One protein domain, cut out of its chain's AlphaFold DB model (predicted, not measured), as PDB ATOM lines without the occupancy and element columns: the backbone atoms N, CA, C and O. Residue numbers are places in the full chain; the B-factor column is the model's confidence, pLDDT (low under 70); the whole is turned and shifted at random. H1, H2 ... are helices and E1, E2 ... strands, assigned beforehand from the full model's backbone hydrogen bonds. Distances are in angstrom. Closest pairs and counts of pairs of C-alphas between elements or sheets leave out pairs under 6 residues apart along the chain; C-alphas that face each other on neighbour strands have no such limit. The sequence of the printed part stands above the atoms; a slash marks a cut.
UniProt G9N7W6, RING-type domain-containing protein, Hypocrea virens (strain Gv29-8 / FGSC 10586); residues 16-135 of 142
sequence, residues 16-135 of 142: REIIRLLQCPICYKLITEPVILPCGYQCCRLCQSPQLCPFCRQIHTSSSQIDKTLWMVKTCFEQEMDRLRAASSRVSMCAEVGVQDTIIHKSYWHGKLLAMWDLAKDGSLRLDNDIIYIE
ATOM      1  N   ARG A  16     146.713 130.025 149.557       89.81
ATOM      2  CA  ARG A  16     147.491 130.433 148.386       89.81
ATOM      3  C   ARG A  16     147.079 131.786 147.815       89.81
ATOM      4  O   ARG A  16     147.937 132.539 147.358       89.81
ATOM      5  N   GLU A  17     145.787 132.085 147.821       91.06
ATOM      6  CA  GLU A  17     145.246 133.343 147.307       91.06
ATOM      7  C   GLU A  17     145.720 134.512 148.169       91.06
ATOM      8  O   GLU A  17     146.161 135.523 147.631       91.06
ATOM      9  N   ILE A  18     145.759 134.325 149.493       93.00
ATOM     10  CA  ILE A  18     146.295 135.313 150.439       93.00
ATOM     11  C   ILE A  18     147.768 135.613 150.131       93.00
ATOM     12  O   ILE A  18     148.159 136.775 150.046       93.00
ATOM     13  N   ILE A  19     148.586 134.580 149.909       94.69
ATOM     14  CA  ILE A  19     150.011 134.761 149.589       94.69
ATOM     15  C   ILE A  19     150.201 135.484 148.250       94.69
ATOM     16  O   ILE A  19     151.053 136.367 148.161       94.69
ATOM     17  N   ARG A  20     149.383 135.181 147.229       95.19
ATOM     18  CA  ARG A  20     149.445 135.855 145.920       95.19
ATOM     19  C   ARG A  20     149.203 137.364 146.019       95.19
ATOM     20  O   ARG A  20     149.864 138.109 145.303       95.19
ATOM     21  N   LEU A  21     148.339 137.823 146.933       94.69
ATOM     22  CA  LEU A  21     148.112 139.259 147.179       94.69
ATOM     23  C   LEU A  21     149.373 139.993 147.661       94.69
ATOM     24  O   LEU A  21     149.499 141.201 147.477       94.69
ATOM     25  N   LEU A  22     150.306 139.269 148.282       97.06
ATOM     26  CA  LEU A  22     151.544 139.811 148.839       97.06
ATOM     27  C   LEU A  22     152.759 139.546 147.941       97.06
ATOM     28  O   LEU A  22     153.889 139.828 148.346       97.06
ATOM     29  N   GLN A  23     152.558 139.019 146.731       97.69
ATOM     30  CA  GLN A  23     153.616 138.745 145.761       97.69
ATOM     31  C   GLN A  23     153.606 139.762 144.616       97.69
ATOM     32  O   GLN A  23     152.569 140.182 144.115       97.69
ATOM     33  N   CYS A  24     154.797 140.156 144.178       97.62
ATOM     34  CA  CYS A  24     154.978 141.070 143.064       97.62
ATOM     35  C   CYS A  24     154.770 140.335 141.728       97.62
ATOM     36  O   CYS A  24     155.494 139.377 141.448       97.62
ATOM     37  N   PRO A  25     153.886 140.814 140.841       96.62
ATOM     38  CA  PRO A  25     153.639 140.200 139.532       96.62
ATOM     39  C   PRO A  25     154.767 140.412 138.503       96.62
ATOM     40  O   PRO A  25     154.620 140.002 137.359       96.62
ATOM     41  N   ILE A  26     155.888 141.041 138.878       96.19
ATOM     42  CA  ILE A  26     157.062 141.209 138.001       96.19
ATOM     43  C   ILE A  26     158.186 140.250 138.401       96.19
ATOM     44  O   ILE A  26     158.686 139.505 137.569       96.19
ATOM     45  N   CYS A  27     158.598 140.252 139.675       96.69
ATOM     46  CA  CYS A  27     159.675 139.372 140.144       96.69
ATOM     47  C   CYS A  27     159.177 138.036 140.717       96.69
ATOM     48  O   CYS A  27     159.995 137.177 141.041       96.69
ATOM     49  N   TYR A  28     157.860 137.875 140.870       96.50
ATOM     50  CA  TYR A  28     157.166 136.706 141.424       96.50
ATOM     51  C   TYR A  28     157.527 136.342 142.870       96.50
ATOM     52  O   TYR A  28     157.117 135.294 143.359       96.50
ATOM     53  N   LYS A  29     158.257 137.211 143.576       97.25
ATOM     54  CA  LYS A  29     158.599 137.082 145.002       97.25
ATOM     55  C   LYS A  29     157.676 137.951 145.851       97.25
ATOM     56  O   LYS A  29     156.917 138.747 145.301       97.25
ATOM     57  N   LEU A  30     157.754 137.831 147.179       97.62
ATOM     58  CA  LEU A  30     157.061 138.759 148.078       97.62
ATOM     59  C   LEU A  30     157.385 140.216 147.721       97.62
ATOM     60  O   LEU A  30     158.526 140.554 147.395       97.62
ATOM     61  N   ILE A  31     156.363 141.067 147.752       97.75
ATOM     62  CA  ILE A  31     156.484 142.469 147.375       97.75
ATOM     63  C   ILE A  31     157.301 143.240 148.423       97.75
ATOM     64  O   ILE A  31     157.058 143.148 149.629       97.75
ATOM     65  N   THR A  32     158.276 144.013 147.946       96.88
ATOM     66  CA  THR A  32     159.169 144.845 148.766       96.88
ATOM     67  C   THR A  32     159.036 146.288 148.316       96.88
ATOM     68  O   THR A  32     159.158 146.562 147.121       96.88
ATOM     69  N   GLU A  33     158.790 147.195 149.266       96.75
ATOM     70  CA  GLU A  33     158.454 148.600 148.994       96.75
ATOM     71  C   GLU A  33     157.378 148.710 147.897       96.75
ATOM     72  O   GLU A  33     157.682 149.128 146.775       96.75
ATOM     73  N   PRO A  34     156.140 148.253 148.166       97.88
ATOM     74  CA  PRO A  34     155.090 148.256 147.158       97.88
ATOM     75  C   PRO A  34     154.833 149.681 146.663       97.88
ATOM     76  O   PRO A  34     154.710 150.617 147.457       97.88
ATOM     77  N   VAL A  35     154.737 149.842 145.347       97.12
ATOM     78  CA  VAL A  35     154.337 151.090 144.694       97.12
ATOM     79  C   VAL A  35     153.065 150.870 143.890       97.12
ATOM     80  O   VAL A  35     152.923 149.834 143.242       97.12
ATOM     81  N   ILE A  36     152.160 151.849 143.907       96.69
ATOM     82  CA  ILE A  36     151.027 151.933 142.983       96.69
ATOM     83  C   ILE A  36     151.471 152.747 141.767       96.69
ATOM     84  O   ILE A  36     151.895 153.906 141.877       96.69
ATOM     85  N   LEU A  37     151.377 152.128 140.592       95.62
ATOM     86  CA  LEU A  37     151.588 152.779 139.306       95.62
ATOM     87  C   LEU A  37     150.371 153.652 138.944       95.62
ATOM     88  O   LEU A  37     149.262 153.351 139.380       95.62
ATOM     89  N   PRO A  38     150.512 154.679 138.083       95.25
ATOM     90  CA  PRO A  38     149.385 155.534 137.686       95.25
ATOM     91  C   PRO A  38     148.219 154.797 137.007       95.25
ATOM     92  O   PRO A  38     147.098 155.291 137.003       95.25
ATOM     93  N   CYS A  39     148.461 153.605 136.455       95.00
ATOM     94  CA  CYS A  39     147.421 152.709 135.935       95.00
ATOM     95  C   CYS A  39     146.700 151.869 137.008       95.00
ATOM     96  O   CYS A  39     145.835 151.074 136.655       95.00
ATOM     97  N   GLY A  40     147.066 151.995 138.285       93.88
ATOM     98  CA  GLY A  40     146.462 151.278 139.412       93.88
ATOM     99  C   GLY A  40     147.124 149.943 139.768       93.88
ATOM    100  O   GLY A  40     146.833 149.394 140.825       93.88
ATOM    101  N   TYR A  41     148.034 149.426 138.938       95.31
ATOM    102  CA  TYR A  41     148.764 148.190 139.243       95.31
ATOM    103  C   TYR A  41     149.833 148.398 140.315       95.31
ATOM    104  O   TYR A  41     150.439 149.468 140.401       95.31
ATOM    105  N   GLN A  42     150.102 147.346 141.085       95.69
ATOM    106  CA  GLN A  42     151.099 147.347 142.150       95.69
ATOM    107  C   GLN A  42     152.291 146.447 141.807       95.69
ATOM    108  O   GLN A  42     152.136 145.347 141.276       95.69
ATOM    109  N   CYS A  43     153.498 146.897 142.143       97.56
ATOM    110  CA  CYS A  43     154.721 146.095 142.060       97.56
ATOM    111  C   CYS A  43     155.756 146.565 143.092       97.56
ATOM    112  O   CYS A  43     155.543 147.559 143.782       97.56
ATOM    113  N   CYS A  44     156.893 145.873 143.209       97.81
ATOM    114  CA  CYS A  44     158.014 146.397 143.993       97.81
ATOM    115  C   CYS A  44     158.522 147.703 143.378       97.81
ATOM    116  O   CYS A  44     158.576 147.821 142.149       97.81
ATOM    117  N   ARG A  45     159.027 148.620 144.206       96.25
ATOM    118  CA  ARG A  45     159.710 149.835 143.740       96.25
ATOM    119  C   ARG A  45     160.832 149.542 142.741       96.25
ATOM    120  O   ARG A  45     160.933 150.203 141.716       96.25
ATOM    121  N   LEU A  46     161.641 148.515 143.010       95.88
ATOM    122  CA  LEU A  46     162.738 148.093 142.127       95.88
ATOM    123  C   LEU A  46     162.273 147.424 140.826       95.88
ATOM    124  O   LEU A  46     163.057 147.297 139.893       95.88
ATOM    125  N   CYS A  47     161.019 146.976 140.757       96.38
ATOM    126  CA  CYS A  47     160.459 146.347 139.563       96.38
ATOM    127  C   CYS A  47     159.775 147.355 138.628       96.38
ATOM    128  O   CYS A  47     159.330 146.975 137.546       96.38
ATOM    129  N   GLN A  48     159.665 148.620 139.035       92.12
ATOM    130  CA  GLN A  48     159.072 149.654 138.207       92.12
ATOM    131  C   GLN A  48     159.937 149.934 136.969       92.12
ATOM    132  O   GLN A  48     161.148 150.121 137.062       92.12
ATOM    133  N   SER A  49     159.288 150.038 135.809       88.94
ATOM    134  CA  SER A  49     159.908 150.518 134.572       88.94
ATOM    135  C   SER A  49     159.670 152.026 134.414       88.94
ATOM    136  O   SER A  49     158.518 152.459 134.517       88.94
ATOM    137  N   PRO A  50     160.712 152.840 134.152       81.69
ATOM    138  CA  PRO A  50     160.567 154.285 133.968       81.69
ATOM    139  C   PRO A  50     160.022 154.671 132.588       81.69
ATOM    140  O   PRO A  50     159.570 155.796 132.411       81.69
ATOM    141  N   GLN A  51     160.085 153.769 131.604       85.44
ATOM    142  CA  GLN A  51     159.694 154.077 130.225       85.44
ATOM    143  C   GLN A  51     158.295 153.567 129.900       85.44
ATOM    144  O   GLN A  51     157.441 154.331 129.470       85.44
ATOM    145  N   LEU A  52     158.057 152.272 130.109       91.19
ATOM    146  CA  LEU A  52     156.837 151.598 129.675       91.19
ATOM    147  C   LEU A  52     156.292 150.725 130.796       91.19
ATOM    148  O   LEU A  52     156.999 149.849 131.300       91.19
ATOM    149  N   CYS A  53     155.028 150.935 131.159       93.12
ATOM    150  CA  CYS A  53     154.357 150.124 132.164       93.12
ATOM    151  C   CYS A  53     154.208 148.666 131.680       93.12
ATOM    152  O   CYS A  53     153.580 148.444 130.642       93.12
ATOM    153  N   PRO A  54     154.698 147.657 132.428       92.44
ATOM    154  CA  PRO A  54     154.607 146.255 132.014       92.44
ATOM    155  C   PRO A  54     153.177 145.690 132.063       92.44
ATOM    156  O   PRO A  54     152.920 144.646 131.471       92.44
ATOM    157  N   PHE A  55     152.242 146.377 132.729       94.25
ATOM    158  CA  PHE A  55     150.860 145.919 132.900       94.25
ATOM    159  C   PHE A  55     149.921 146.439 131.810       94.25
ATOM    160  O   PHE A  55     149.269 145.657 131.126       94.25
ATOM    161  N   CYS A  56     149.861 147.761 131.617       95.38
ATOM    162  CA  CYS A  56     148.963 148.391 130.641       95.38
ATOM    163  C   CYS A  56     149.654 148.787 129.328       95.38
ATOM    164  O   CYS A  56     148.982 149.239 128.400       95.38
ATOM    165  N   ARG A  57     150.984 148.633 129.243       94.12
ATOM    166  CA  ARG A  57     151.806 148.993 128.073       94.12
ATOM    167  C   ARG A  57     151.682 150.469 127.668       94.12
ATOM    168  O   ARG A  57     151.756 150.791 126.489       94.12
ATOM    169  N   GLN A  58     151.502 151.359 128.645       92.88
ATOM    170  CA  GLN A  58     151.461 152.814 128.453       92.88
ATOM    171  C   GLN A  58     152.656 153.501 129.124       92.88
ATOM    172  O   GLN A  58     153.218 152.986 130.095       92.88
ATOM    173  N   ILE A  59     153.022 154.678 128.613       92.94
ATOM    174  CA  ILE A  59     153.970 155.596 129.258       92.94
ATOM    175  C   ILE A  59     153.178 156.474 130.225       92.94
ATOM    176  O   ILE A  59     152.168 157.066 129.845       92.94
ATOM    177  N   HIS A  60     153.628 156.571 131.472       91.06
ATOM    178  CA  HIS A  60     153.006 157.442 132.462       91.06
ATOM    179  C   HIS A  60     153.873 158.671 132.721       91.06
ATOM    180  O   HIS A  60     155.074 158.555 132.933       91.06
ATOM    181  N   THR A  61     153.249 159.848 132.719       87.81
ATOM    182  CA  THR A  61     153.912 161.120 133.037       87.81
ATOM    183  C   THR A  61     153.943 161.395 134.540       87.81
ATOM    184  O   THR A  61     154.858 162.050 135.031       87.81
ATOM    185  N   SER A  62     152.958 160.888 135.285       89.62
ATOM    186  CA  SER A  62     152.912 160.973 136.746       89.62
ATOM    187  C   SER A  62     153.825 159.933 137.396       89.62
ATOM    188  O   SER A  62     153.948 158.806 136.917       89.62
ATOM    189  N   SER A  63     154.433 160.295 138.525       89.50
ATOM    190  CA  SER A  63     155.239 159.373 139.319       89.50
ATOM    191  C   SER A  63     154.376 158.329 140.028       89.50
ATOM    192  O   SER A  63     153.220 158.568 140.384       89.50
ATOM    193  N   SER A  64     154.957 157.154 140.256       93.38
ATOM    194  CA  SER A  64     154.365 156.139 141.129       93.38
ATOM    195  C   SER A  64     154.540 156.520 142.589       93.38
ATOM    196  O   SER A  64     155.485 157.223 142.954       93.38
ATOM    197  N   GLN A  65     153.624 156.049 143.423       95.62
ATOM    198  CA  GLN A  65     153.611 156.366 144.846       95.62
ATOM    199  C   GLN A  65     153.764 155.100 145.670       95.62
ATOM    200  O   GLN A  65     153.301 154.038 145.267       95.62
ATOM    201  N   ILE A  66     154.401 155.220 146.833       96.06
ATOM    202  CA  ILE A  66     154.479 154.117 147.792       96.06
ATOM    203  C   ILE A  66     153.064 153.769 148.251       96.06
ATOM    204  O   ILE A  66     152.340 154.627 148.761       96.06
ATOM    205  N   ASP A  67     152.709 152.497 148.125       96.88
ATOM    206  CA  ASP A  67     151.478 151.961 148.675       96.88
ATOM    207  C   ASP A  67     151.644 151.677 150.165       96.88
ATOM    208  O   ASP A  67     152.076 150.606 150.597       96.88
ATOM    209  N   LYS A  68     151.294 152.672 150.972       96.81
ATOM    210  CA  LYS A  68     151.371 152.559 152.429       96.81
ATOM    211  C   LYS A  68     150.442 151.472 152.971       96.81
ATOM    212  O   LYS A  68     150.792 150.829 153.957       96.81
ATOM    213  N   THR A  69     149.292 151.250 152.336       96.94
ATOM    214  CA  THR A  69     148.309 150.257 152.779       96.94
ATOM    215  C   THR A  69     148.840 148.854 152.540       96.94
ATOM    216  O   THR A  69     148.902 148.065 153.480       96.94
ATOM    217  N   LEU A  70     149.299 148.547 151.323       96.12
ATOM    218  CA  LEU A  70     149.866 147.232 151.023       96.12
ATOM    219  C   LEU A  70     151.148 146.975 151.822       96.12
ATOM    220  O   LEU A  70     151.371 145.857 152.286       96.12
ATOM    221  N   TRP A  71     151.967 148.007 152.052       96.94
ATOM    222  CA  TRP A  71     153.134 147.877 152.922       96.94
ATOM    223  C   TRP A  71     152.721 147.519 154.356       96.94
ATOM    224  O   TRP A  71     153.256 146.565 154.930       96.94
ATOM    225  N   MET A  72     151.739 148.221 154.924       97.62
ATOM    226  CA  MET A  72     151.211 147.915 156.252       97.62
ATOM    227  C   MET A  72     150.666 146.484 156.319       97.62
ATOM    228  O   MET A  72     151.081 145.729 157.192       97.62
ATOM    229  N   VAL A  73     149.822 146.079 155.363       96.94
ATOM    230  CA  VAL A  73     149.250 144.723 155.306       96.94
ATOM    231  C   VAL A  73     150.350 143.664 155.252       96.94
ATOM    232  O   VAL A  73     150.348 142.756 156.079       96.94
ATOM    233  N   LYS A  74     151.330 143.798 154.349       96.56
ATOM    234  CA  LYS A  74     152.458 142.858 154.235       96.56
ATOM    235  C   LYS A  74     153.248 142.768 155.540       96.56
ATOM    236  O   LYS A  74     153.615 141.676 155.961       96.56
ATOM    237  N   THR A  75     153.516 143.908 156.173       96.69
ATOM    238  CA  THR A  75     154.327 143.979 157.399       96.69
ATOM    239  C   THR A  75     153.596 143.371 158.590       96.69
ATOM    240  O   THR A  75     154.175 142.567 159.315       96.69
ATOM    241  N   CYS A  76     152.320 143.709 158.783       97.31
ATOM    242  CA  CYS A  76     151.494 143.117 159.832       97.31
ATOM    243  C   CYS A  76     151.330 141.610 159.621       97.31
ATOM    244  O   CYS A  76     151.434 140.847 160.577       97.31
ATOM    245  N   PHE A  77     151.133 141.179 158.373       96.25
ATOM    246  CA  PHE A  77     151.056 139.763 158.037       96.25
ATOM    247  C   PHE A  77     152.351 139.030 158.400       96.25
ATOM    248  O   PHE A  77     152.305 138.000 159.063       96.25
ATOM    249  N   GLU A  78     153.511 139.584 158.038       95.81
ATOM    250  CA  GLU A  78     154.814 139.014 158.392       95.81
ATOM    251  C   GLU A  78     155.003 138.877 159.907       95.81
ATOM    252  O   GLU A  78     155.396 137.813 160.382       95.81
ATOM    253  N   GLN A  79     154.661 139.921 160.666       96.19
ATOM    254  CA  GLN A  79     154.734 139.898 162.128       96.19
ATOM    255  C   GLN A  79     153.834 138.816 162.730       96.19
ATOM    256  O   GLN A  79     154.235 138.134 163.673       96.19
ATOM    257  N   GLU A  80     152.626 138.646 162.194       94.94
ATOM    258  CA  GLU A  80     151.697 137.636 162.691       94.94
ATOM    259  C   GLU A  80     152.161 136.218 162.342       94.94
ATOM    260  O   GLU A  80     152.111 135.327 163.187       94.94
ATOM    261  N   MET A  81     152.716 136.013 161.145       92.19
ATOM    262  CA  MET A  81     153.344 134.741 160.778       92.19
ATOM    263  C   MET A  81     154.521 134.401 161.701       92.19
ATOM    264  O   MET A  81     154.657 133.256 162.132       92.19
ATOM    265  N   ASP A  82     155.338 135.389 162.073       91.12
ATOM    266  CA  ASP A  82     156.440 135.194 163.017       91.12
ATOM    267  C   ASP A  82     155.936 134.844 164.433       91.12
ATOM    268  O   ASP A  82     156.502 133.961 165.087       91.12
ATOM    269  N   ARG A  83     154.831 135.453 164.893       89.56
ATOM    270  CA  ARG A  83     154.172 135.094 166.167       89.56
ATOM    271  C   ARG A  83     153.620 133.673 166.155       89.56
ATOM    272  O   ARG A  83     153.866 132.922 167.098       89.56
ATOM    273  N   LEU A  84     152.914 133.286 165.091       86.38
ATOM    274  CA  LEU A  84     152.385 131.928 164.933       86.38
ATOM    275  C   LEU A  84     153.508 130.889 164.911       86.38
ATOM    276  O   LEU A  84     153.385 129.828 165.536       86.38
ATOM    277  N   ARG A  85     154.634 131.209 164.259       84.25
ATOM    278  CA  ARG A  85     155.817 130.345 164.251       84.25
ATOM    279  C   ARG A  85     156.355 130.134 165.666       84.25
ATOM    280  O   ARG A  85     156.602 128.996 166.058       84.25
ATOM    281  N   ALA A  86     156.473 131.203 166.454       84.88
ATOM    282  CA  ALA A  86     156.924 131.123 167.845       84.88
ATOM    283  C   ALA A  86     155.955 130.333 168.748       84.88
ATOM    284  O   ALA A  86     156.395 129.602 169.637       84.88
ATOM    285  N   ALA A  87     154.644 130.456 168.520       82.12
ATOM    286  CA  ALA A  87     153.623 129.760 169.299       82.12
ATOM    287  C   ALA A  87     153.563 128.254 168.996       82.12
ATOM    288  O   ALA A  87     153.493 127.447 169.927       82.12
ATOM    289  N   SER A  88     153.626 127.860 167.718       71.94
ATOM    290  CA  SER A  88     153.446 126.447 167.340       71.94
ATOM    291  C   SER A  88     154.712 125.591 167.445       71.94
ATOM    292  O   SER A  88     154.616 124.379 167.325       71.94
ATOM    293  N   SER A  89     155.858 126.150 167.866       66.50
ATOM    294  CA  SER A  89     156.996 125.357 168.383       66.50
ATOM    295  C   SER A  89     156.625 124.430 169.558       66.50
ATOM    296  O   SER A  89     157.440 123.621 169.987       66.50
ATOM    297  N   ARG A  90     155.412 124.568 170.109       66.19
ATOM    298  CA  ARG A  90     154.854 123.752 171.194       66.19
ATOM    299  C   ARG A  90     153.913 122.634 170.714       66.19
ATOM    300  O   ARG A  90     153.440 121.875 171.554       66.19
ATOM    301  N   VAL A  91     153.608 122.543 169.415       62.31
ATOM    302  CA  VAL A  91     152.636 121.593 168.840       62.31
ATOM    303  C   VAL A  91     153.338 120.693 167.819       62.31
ATOM    304  O   VAL A  91     154.024 121.180 166.926       62.31
ATOM    305  N   SER A  92     153.175 119.374 167.948       57.50
ATOM    306  CA  SER A  92     153.794 118.383 167.059       57.50
ATOM    307  C   SER A  92     152.830 118.003 165.931       57.50
ATOM    308  O   SER A  92     151.999 117.113 166.089       57.50
ATOM    309  N   MET A  93     152.890 118.709 164.802       57.12
ATOM    310  CA  MET A  93     152.203 118.327 163.560       57.12
ATOM    311  C   MET A  93     153.165 118.507 162.389       57.12
ATOM    312  O   MET A  93     153.841 119.519 162.333       57.12
ATOM    313  N   CYS A  94     153.235 117.560 161.454       60.28
ATOM    314  CA  CYS A  94     154.135 117.627 160.300       60.28
ATOM    315  C   CYS A  94     153.351 117.444 159.000       60.28
ATOM    316  O   CYS A  94     152.544 116.525 158.890       60.28
ATOM    317  N   ALA A  95     153.619 118.287 158.005       60.12
ATOM    318  CA  ALA A  95     153.158 118.102 156.633       60.12
ATOM    319  C   ALA A  95     154.276 118.481 155.655       60.12
ATOM    320  O   ALA A  95     155.039 119.414 155.927       60.12
ATOM    321  N   GLU A  96     154.351 117.768 154.531       68.31
ATOM    322  CA  GLU A  96     155.261 118.067 153.423       68.31
ATOM    323  C   GLU A  96     154.504 118.752 152.279       68.31
ATOM    324  O   GLU A  96     153.294 118.572 152.109       68.31
ATOM    325  N   VAL A  97     155.208 119.550 151.474       69.75
ATOM    326  CA  VAL A  97     154.621 120.217 150.304       69.75
ATOM    327  C   VAL A  97     155.532 120.095 149.083       69.75
ATOM    328  O   VAL A  97     156.752 120.069 149.193       69.75
ATOM    329  N   GLY A  98     154.935 120.044 147.900       73.00
ATOM    330  CA  GLY A  98     155.616 120.182 146.617       73.00
ATOM    331  C   GLY A  98     155.266 121.512 145.958       73.00
ATOM    332  O   GLY A  98     154.164 122.036 146.141       73.00
ATOM    333  N   VAL A  99     156.190 122.057 145.168       77.75
ATOM    334  CA  VAL A  99     155.950 123.242 144.335       77.75
ATOM    335  C   VAL A  99     156.150 122.845 142.880       77.75
ATOM    336  O   VAL A  99     157.270 122.521 142.499       77.75
ATOM    337  N   GLN A 100     155.072 122.883 142.085       65.81
ATOM    338  CA  GLN A 100     155.083 122.688 140.625       65.81
ATOM    339  C   GLN A 100     156.047 121.570 140.165       65.81
ATOM    340  O   GLN A 100     157.036 121.820 139.481       65.81
ATOM    341  N   ASP A 101     155.789 120.348 140.633       59.59
ATOM    342  CA  ASP A 101     156.529 119.113 140.316       59.59
ATOM    343  C   ASP A 101     157.948 118.983 140.903       59.59
ATOM    344  O   ASP A 101     158.561 117.919 140.810       59.59
ATOM    345  N   THR A 102     158.457 120.007 141.596       65.50
ATOM    346  CA  THR A 102     159.657 119.889 142.435       65.50
ATOM    347  C   THR A 102     159.244 119.611 143.878       65.50
ATOM    348  O   THR A 102     158.547 120.410 144.512       65.50
ATOM    349  N   ILE A 103     159.677 118.472 144.421       63.91
ATOM    350  CA  ILE A 103     159.446 118.144 145.831       63.91
ATOM    351  C   ILE A 103     160.386 119.007 146.673       63.91
ATOM    352  O   ILE A 103     161.604 118.834 146.644       63.91
ATOM    353  N   ILE A 104     159.814 119.948 147.425       66.69
ATOM    354  CA  ILE A 104     160.557 120.756 148.386       66.69
ATOM    355  C   ILE A 104     160.270 120.179 149.765       66.69
ATOM    356  O   ILE A 104     159.257 120.485 150.385       66.69
ATOM    357  N   HIS A 105     161.177 119.336 150.258       58.53
ATOM    358  CA  HIS A 105     161.080 118.793 151.610       58.53
ATOM    359  C   HIS A 105     161.268 119.911 152.633       58.53
ATOM    360  O   HIS A 105     162.381 120.252 153.032       58.53
ATOM    361  N   LYS A 106     160.157 120.495 153.056       59.19
ATOM    362  CA  LYS A 106     160.097 121.381 154.204       59.19
ATOM    363  C   LYS A 106     158.954 120.919 155.084       59.19
ATOM    364  O   LYS A 106     157.812 120.840 154.644       59.19
ATOM    365  N   SER A 107     159.296 120.580 156.318       60.91
ATOM    366  CA  SER A 107     158.325 120.270 157.356       60.91
ATOM    367  C   SER A 107     157.767 121.578 157.897       60.91
ATOM    368  O   SER A 107     158.524 122.410 158.402       60.91
ATOM    369  N   TYR A 108     156.454 121.762 157.806       66.25
ATOM    370  CA  TYR A 108     155.798 122.935 158.378       66.25
ATOM    371  C   TYR A 108     154.980 122.521 159.582       66.25
ATOM    372  O   TYR A 108     153.954 121.856 159.444       66.25
ATOM    373  N   TRP A 109     155.430 122.947 160.760       62.06
ATOM    374  CA  TRP A 109     154.850 122.519 162.028       62.06
ATOM    375  C   TRP A 109     153.627 123.338 162.473       62.06
ATOM    376  O   TRP A 109     153.146 123.218 163.594       62.06
ATOM    377  N   HIS A 110     153.117 124.205 161.590       68.19
ATOM    378  CA  HIS A 110     152.306 125.356 162.005       68.19
ATOM    379  C   HIS A 110     151.132 125.680 161.054       68.19
ATOM    380  O   HIS A 110     150.512 126.735 161.167       68.19
ATOM    381  N   GLY A 111     150.812 124.790 160.105       77.69
ATOM    382  CA  GLY A 111     149.649 124.909 159.214       77.69
ATOM    383  C   GLY A 111     149.921 125.473 157.809       77.69
ATOM    384  O   GLY A 111     150.988 126.000 157.493       77.69
ATOM    385  N   LYS A 112     148.910 125.344 156.937       82.38
ATOM    386  CA  LYS A 112     149.000 125.564 155.478       82.38
ATOM    387  C   LYS A 112     149.435 126.977 155.068       82.38
ATOM    388  O   LYS A 112     150.184 127.114 154.108       82.38
ATOM    389  N   LEU A 113     148.961 128.014 155.760       87.06
ATOM    390  CA  LEU A 113     149.268 129.408 155.416       87.06
ATOM    391  C   LEU A 113     150.710 129.785 155.766       87.06
ATOM    392  O   LEU A 113     151.417 130.332 154.923       87.06
ATOM    393  N   LEU A 114     151.153 129.439 156.979       87.62
ATOM    394  CA  LEU A 114     152.518 129.708 157.431       87.62
ATOM    395  C   LEU A 114     153.542 128.955 156.569       87.62
ATOM    396  O   LEU A 114     154.569 129.516 156.200       87.62
ATOM    397  N   ALA A 115     153.205 127.733 156.141       84.94
ATOM    398  CA  ALA A 115     154.017 126.965 155.205       84.94
ATOM    399  C   ALA A 115     154.275 127.691 153.878       84.94
ATOM    400  O   ALA A 115     155.414 127.824 153.422       84.94
ATOM    401  N   MET A 116     153.201 128.186 153.260       89.12
ATOM    402  CA  MET A 116     153.304 128.929 152.009       89.12
ATOM    403  C   MET A 116     154.041 130.254 152.190       89.12
ATOM    404  O   MET A 116     154.795 130.649 151.303       89.12
ATOM    405  N   TRP A 117     153.837 130.936 153.321       92.50
ATOM    406  CA  TRP A 117     154.553 132.168 153.637       92.50
ATOM    407  C   TRP A 117     156.065 131.944 153.696       92.50
ATOM    408  O   TRP A 117     156.814 132.702 153.083       92.50
ATOM    409  N   ASP A 118     156.517 130.876 154.355       89.38
ATOM    410  CA  ASP A 118     157.943 130.563 154.487       89.38
ATOM    411  C   ASP A 118     158.595 130.277 153.132       89.38
ATOM    412  O   ASP A 118     159.660 130.825 152.833       89.38
ATOM    413  N   LEU A 119     157.921 129.508 152.270       89.81
ATOM    414  CA  LEU A 119     158.382 129.290 150.895       89.81
ATOM    415  C   LEU A 119     158.373 130.564 150.051       89.81
ATOM    416  O   LEU A 119     159.227 130.755 149.191       89.81
ATOM    417  N   ALA A 120     157.382 131.434 150.229       92.88
ATOM    418  CA  ALA A 120     157.344 132.690 149.489       92.88
ATOM    419  C   ALA A 120     158.473 133.627 149.951       92.88
ATOM    420  O   ALA A 120     159.070 134.328 149.129       92.88
ATOM    421  N   LYS A 121     158.789 133.616 151.253       92.81
ATOM    422  CA  LYS A 121     159.827 134.440 151.884       92.81
ATOM    423  C   LYS A 121     161.237 134.040 151.460       92.81
ATOM    424  O   LYS A 121     162.054 134.925 151.219       92.81
ATOM    425  N   ASP A 122     161.520 132.747 151.321       90.06
ATOM    426  CA  ASP A 122     162.812 132.274 150.798       90.06
ATOM    427  C   ASP A 122     162.897 132.269 149.255       90.06
ATOM    428  O   ASP A 122     163.980 132.122 148.689       90.06
ATOM    429  N   GLY A 123     161.769 132.495 148.574       89.94
ATOM    430  CA  GLY A 123     161.673 132.576 147.117       89.94
ATOM    431  C   GLY A 123     161.425 131.244 146.404       89.94
ATOM    432  O   GLY A 123     161.384 131.236 145.173       89.94
ATOM    433  N   SER A 124     161.232 130.149 147.139       89.88
ATOM    434  CA  SER A 124     160.907 128.823 146.599       89.88
ATOM    435  C   SER A 124     159.483 128.743 146.041       89.88
ATOM    436  O   SER A 124     159.235 128.012 145.084       89.88
ATOM    437  N   LEU A 125     158.538 129.503 146.605       91.50
ATOM    438  CA  LEU A 125     157.175 129.623 146.079       91.50
ATOM    439  C   LEU A 125     157.018 130.938 145.320       91.50
ATOM    440  O   LEU A 125     156.787 131.990 145.917       91.50
ATOM    441  N   ARG A 126     157.119 130.875 143.991       93.31
ATOM    442  CA  ARG A 126     156.882 132.020 143.103       93.31
ATOM    443  C   ARG A 126     155.391 132.202 142.804       93.31
ATOM    444  O   ARG A 126     154.615 131.253 142.905       93.31
ATOM    445  N   LEU A 127     154.984 133.423 142.452       92.25
ATOM    446  CA  LEU A 127     153.592 133.797 142.146       92.25
ATOM    447  C   LEU A 127     152.926 132.885 141.099       92.25
ATOM    448  O   LEU A 127     151.754 132.538 141.262       92.25
ATOM    449  N   ASP A 128     153.683 132.500 140.075       90.12
ATOM    450  CA  ASP A 128     153.297 131.675 138.926       90.12
ATOM    451  C   ASP A 128     153.266 130.166 139.208       90.12
ATOM    452  O   ASP A 128     152.662 129.418 138.442       90.12
ATOM    453  N   ASN A 129     153.842 129.715 140.322       88.06
ATOM    454  CA  ASN A 129     153.834 128.300 140.690       88.06
ATOM    455  C   ASN A 129     152.496 127.915 141.341       88.06
ATOM    456  O   ASN A 129     151.790 128.783 141.844       88.06
ATOM    457  N   ASP A 130     152.180 126.629 141.471       83.31
ATOM    458  CA  ASP A 130     151.137 126.120 142.379       83.31
ATOM    459  C   ASP A 130     151.747 125.215 143.459       83.31
ATOM    460  O   ASP A 130     152.902 124.794 143.355       83.31
ATOM    461  N   ILE A 131     150.996 124.986 144.539       82.88
ATOM    462  CA  ILE A 131     151.431 124.168 145.679       82.88
ATOM    463  C   ILE A 131     150.611 122.886 145.750       82.88
ATOM    464  O   ILE A 131     149.388 122.913 145.617       82.88
ATOM    465  N   ILE A 132     151.300 121.778 145.987       79.00
ATOM    466  CA  ILE A 132     150.720 120.450 146.159       79.00
ATOM    467  C   ILE A 132     151.019 120.010 147.588       79.00
ATOM    468  O   ILE A 132     152.143 120.154 148.064       79.00
ATOM    469  N   TYR A 133     150.017 119.491 148.289       73.44
ATOM    470  CA  TYR A 133     150.200 118.951 149.633       73.44
ATOM    471  C   TYR A 133     150.533 117.469 149.566       73.44
ATOM    472  O   TYR A 133     149.887 116.732 148.824       73.44
ATOM    473  N   ILE A 134     151.515 117.050 150.357       70.81
ATOM    474  CA  ILE A 134     151.905 115.652 150.492       70.81
ATOM    475  C   ILE A 134     151.591 115.241 151.933       70.81
ATOM    476  O   ILE A 134     152.240 115.681 152.884       70.81
ATOM    477  N   GLU A 135     150.558 114.420 152.097       63.44
ATOM    478  CA  GLU A 135     150.247 113.788 153.376       63.44
ATOM    479  C   GLU A 135     151.207 112.613 153.583       63.44
ATOM    480  O   GLU A 135     151.231 111.676 152.786       63.44
TER     481      GLU A 135
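AT A GLANCE: This is residues 16 to 135 of the 142 residues of the protein "RING-type domain-containing protein" of Hypocrea virens (strain Gv29-8 / FGSC 10586) (UniProt G9N7W6). What is the main picture? The small sheet E4 E3 E5 lies toward one end of an elongated model and the hairpin E1 E2 with loop residues 45 to 67 toward the other, while the long helix H2 runs along one side. H3 packs between that sheet and H2, and H1 packs on H3. What is it made of? The 120 printed residues hold H1 E1 E2 H2 E3 E4 H3 E5, three helices and five strands, a mixed class with 55 residues, under half, in named elements; both sheets are antiparallel. It is only just loose, close to compact: radius of gyration of the C-alphas 16.5 A, spans 55 by 30 by 18 A.

IN THESE COORDINATES: Where are the strands? E4 is residues 102 to 104, E3 96 to 99, E5 131 to 134, E1 34 to 36 and E2 42 to 44. C-alpha 134 is at (151.905, 115.652, 150.492). Where are the helices? H2 is residues 68 to 88, 30.1 A from first to last C-alpha; H3 is 112 to 122, 16.1 A. H1, residues 16 to 21, begins at C-alpha 16 (147.491, 130.433, 148.386).

HOW THE PARTS SIT: How do the strands pair? Within hydrogen-bond range are N 98 and O 132 of E3 and E5, 2.8 A, N 99 and O 102 of hairpin E3 and E4, 2.9 A, and N 35 and O 43 of hairpin E1 and E2, 2.9 A. E4, H3, E5 form a split strand-helix-strand unit, two strands running the same way with E3 between them, its crossover right-handed. Where are the helices? H3 is on the sheet, over E3 and E5, at a height of 10.3 A over a local plane fitted to only just enough C-alphas, 6. H3 touches H2, which touches it with residues 81 to 85 alone, the closest C-alphas being those of Met 81 and Leu 114, 6.1 A apart, and H3 touches H1, the closest C-alphas being those of Ile 19 and Trp 117, 6.6 A apart; in H1, H2 and H3 every O i to N i+4 pair is within hydrogen-bond range.

THE WHOLE: How large is it? The farthest C-alphas, Thr 61 and Ser 92, are 54.6 A apart. Are there cuts, long links or weak places? The printed part has no cut; the links H1 to E1 and E2 to H2 are long, and pLDDT is under 70 at residues 89 to 97, 100 to 110 and 135.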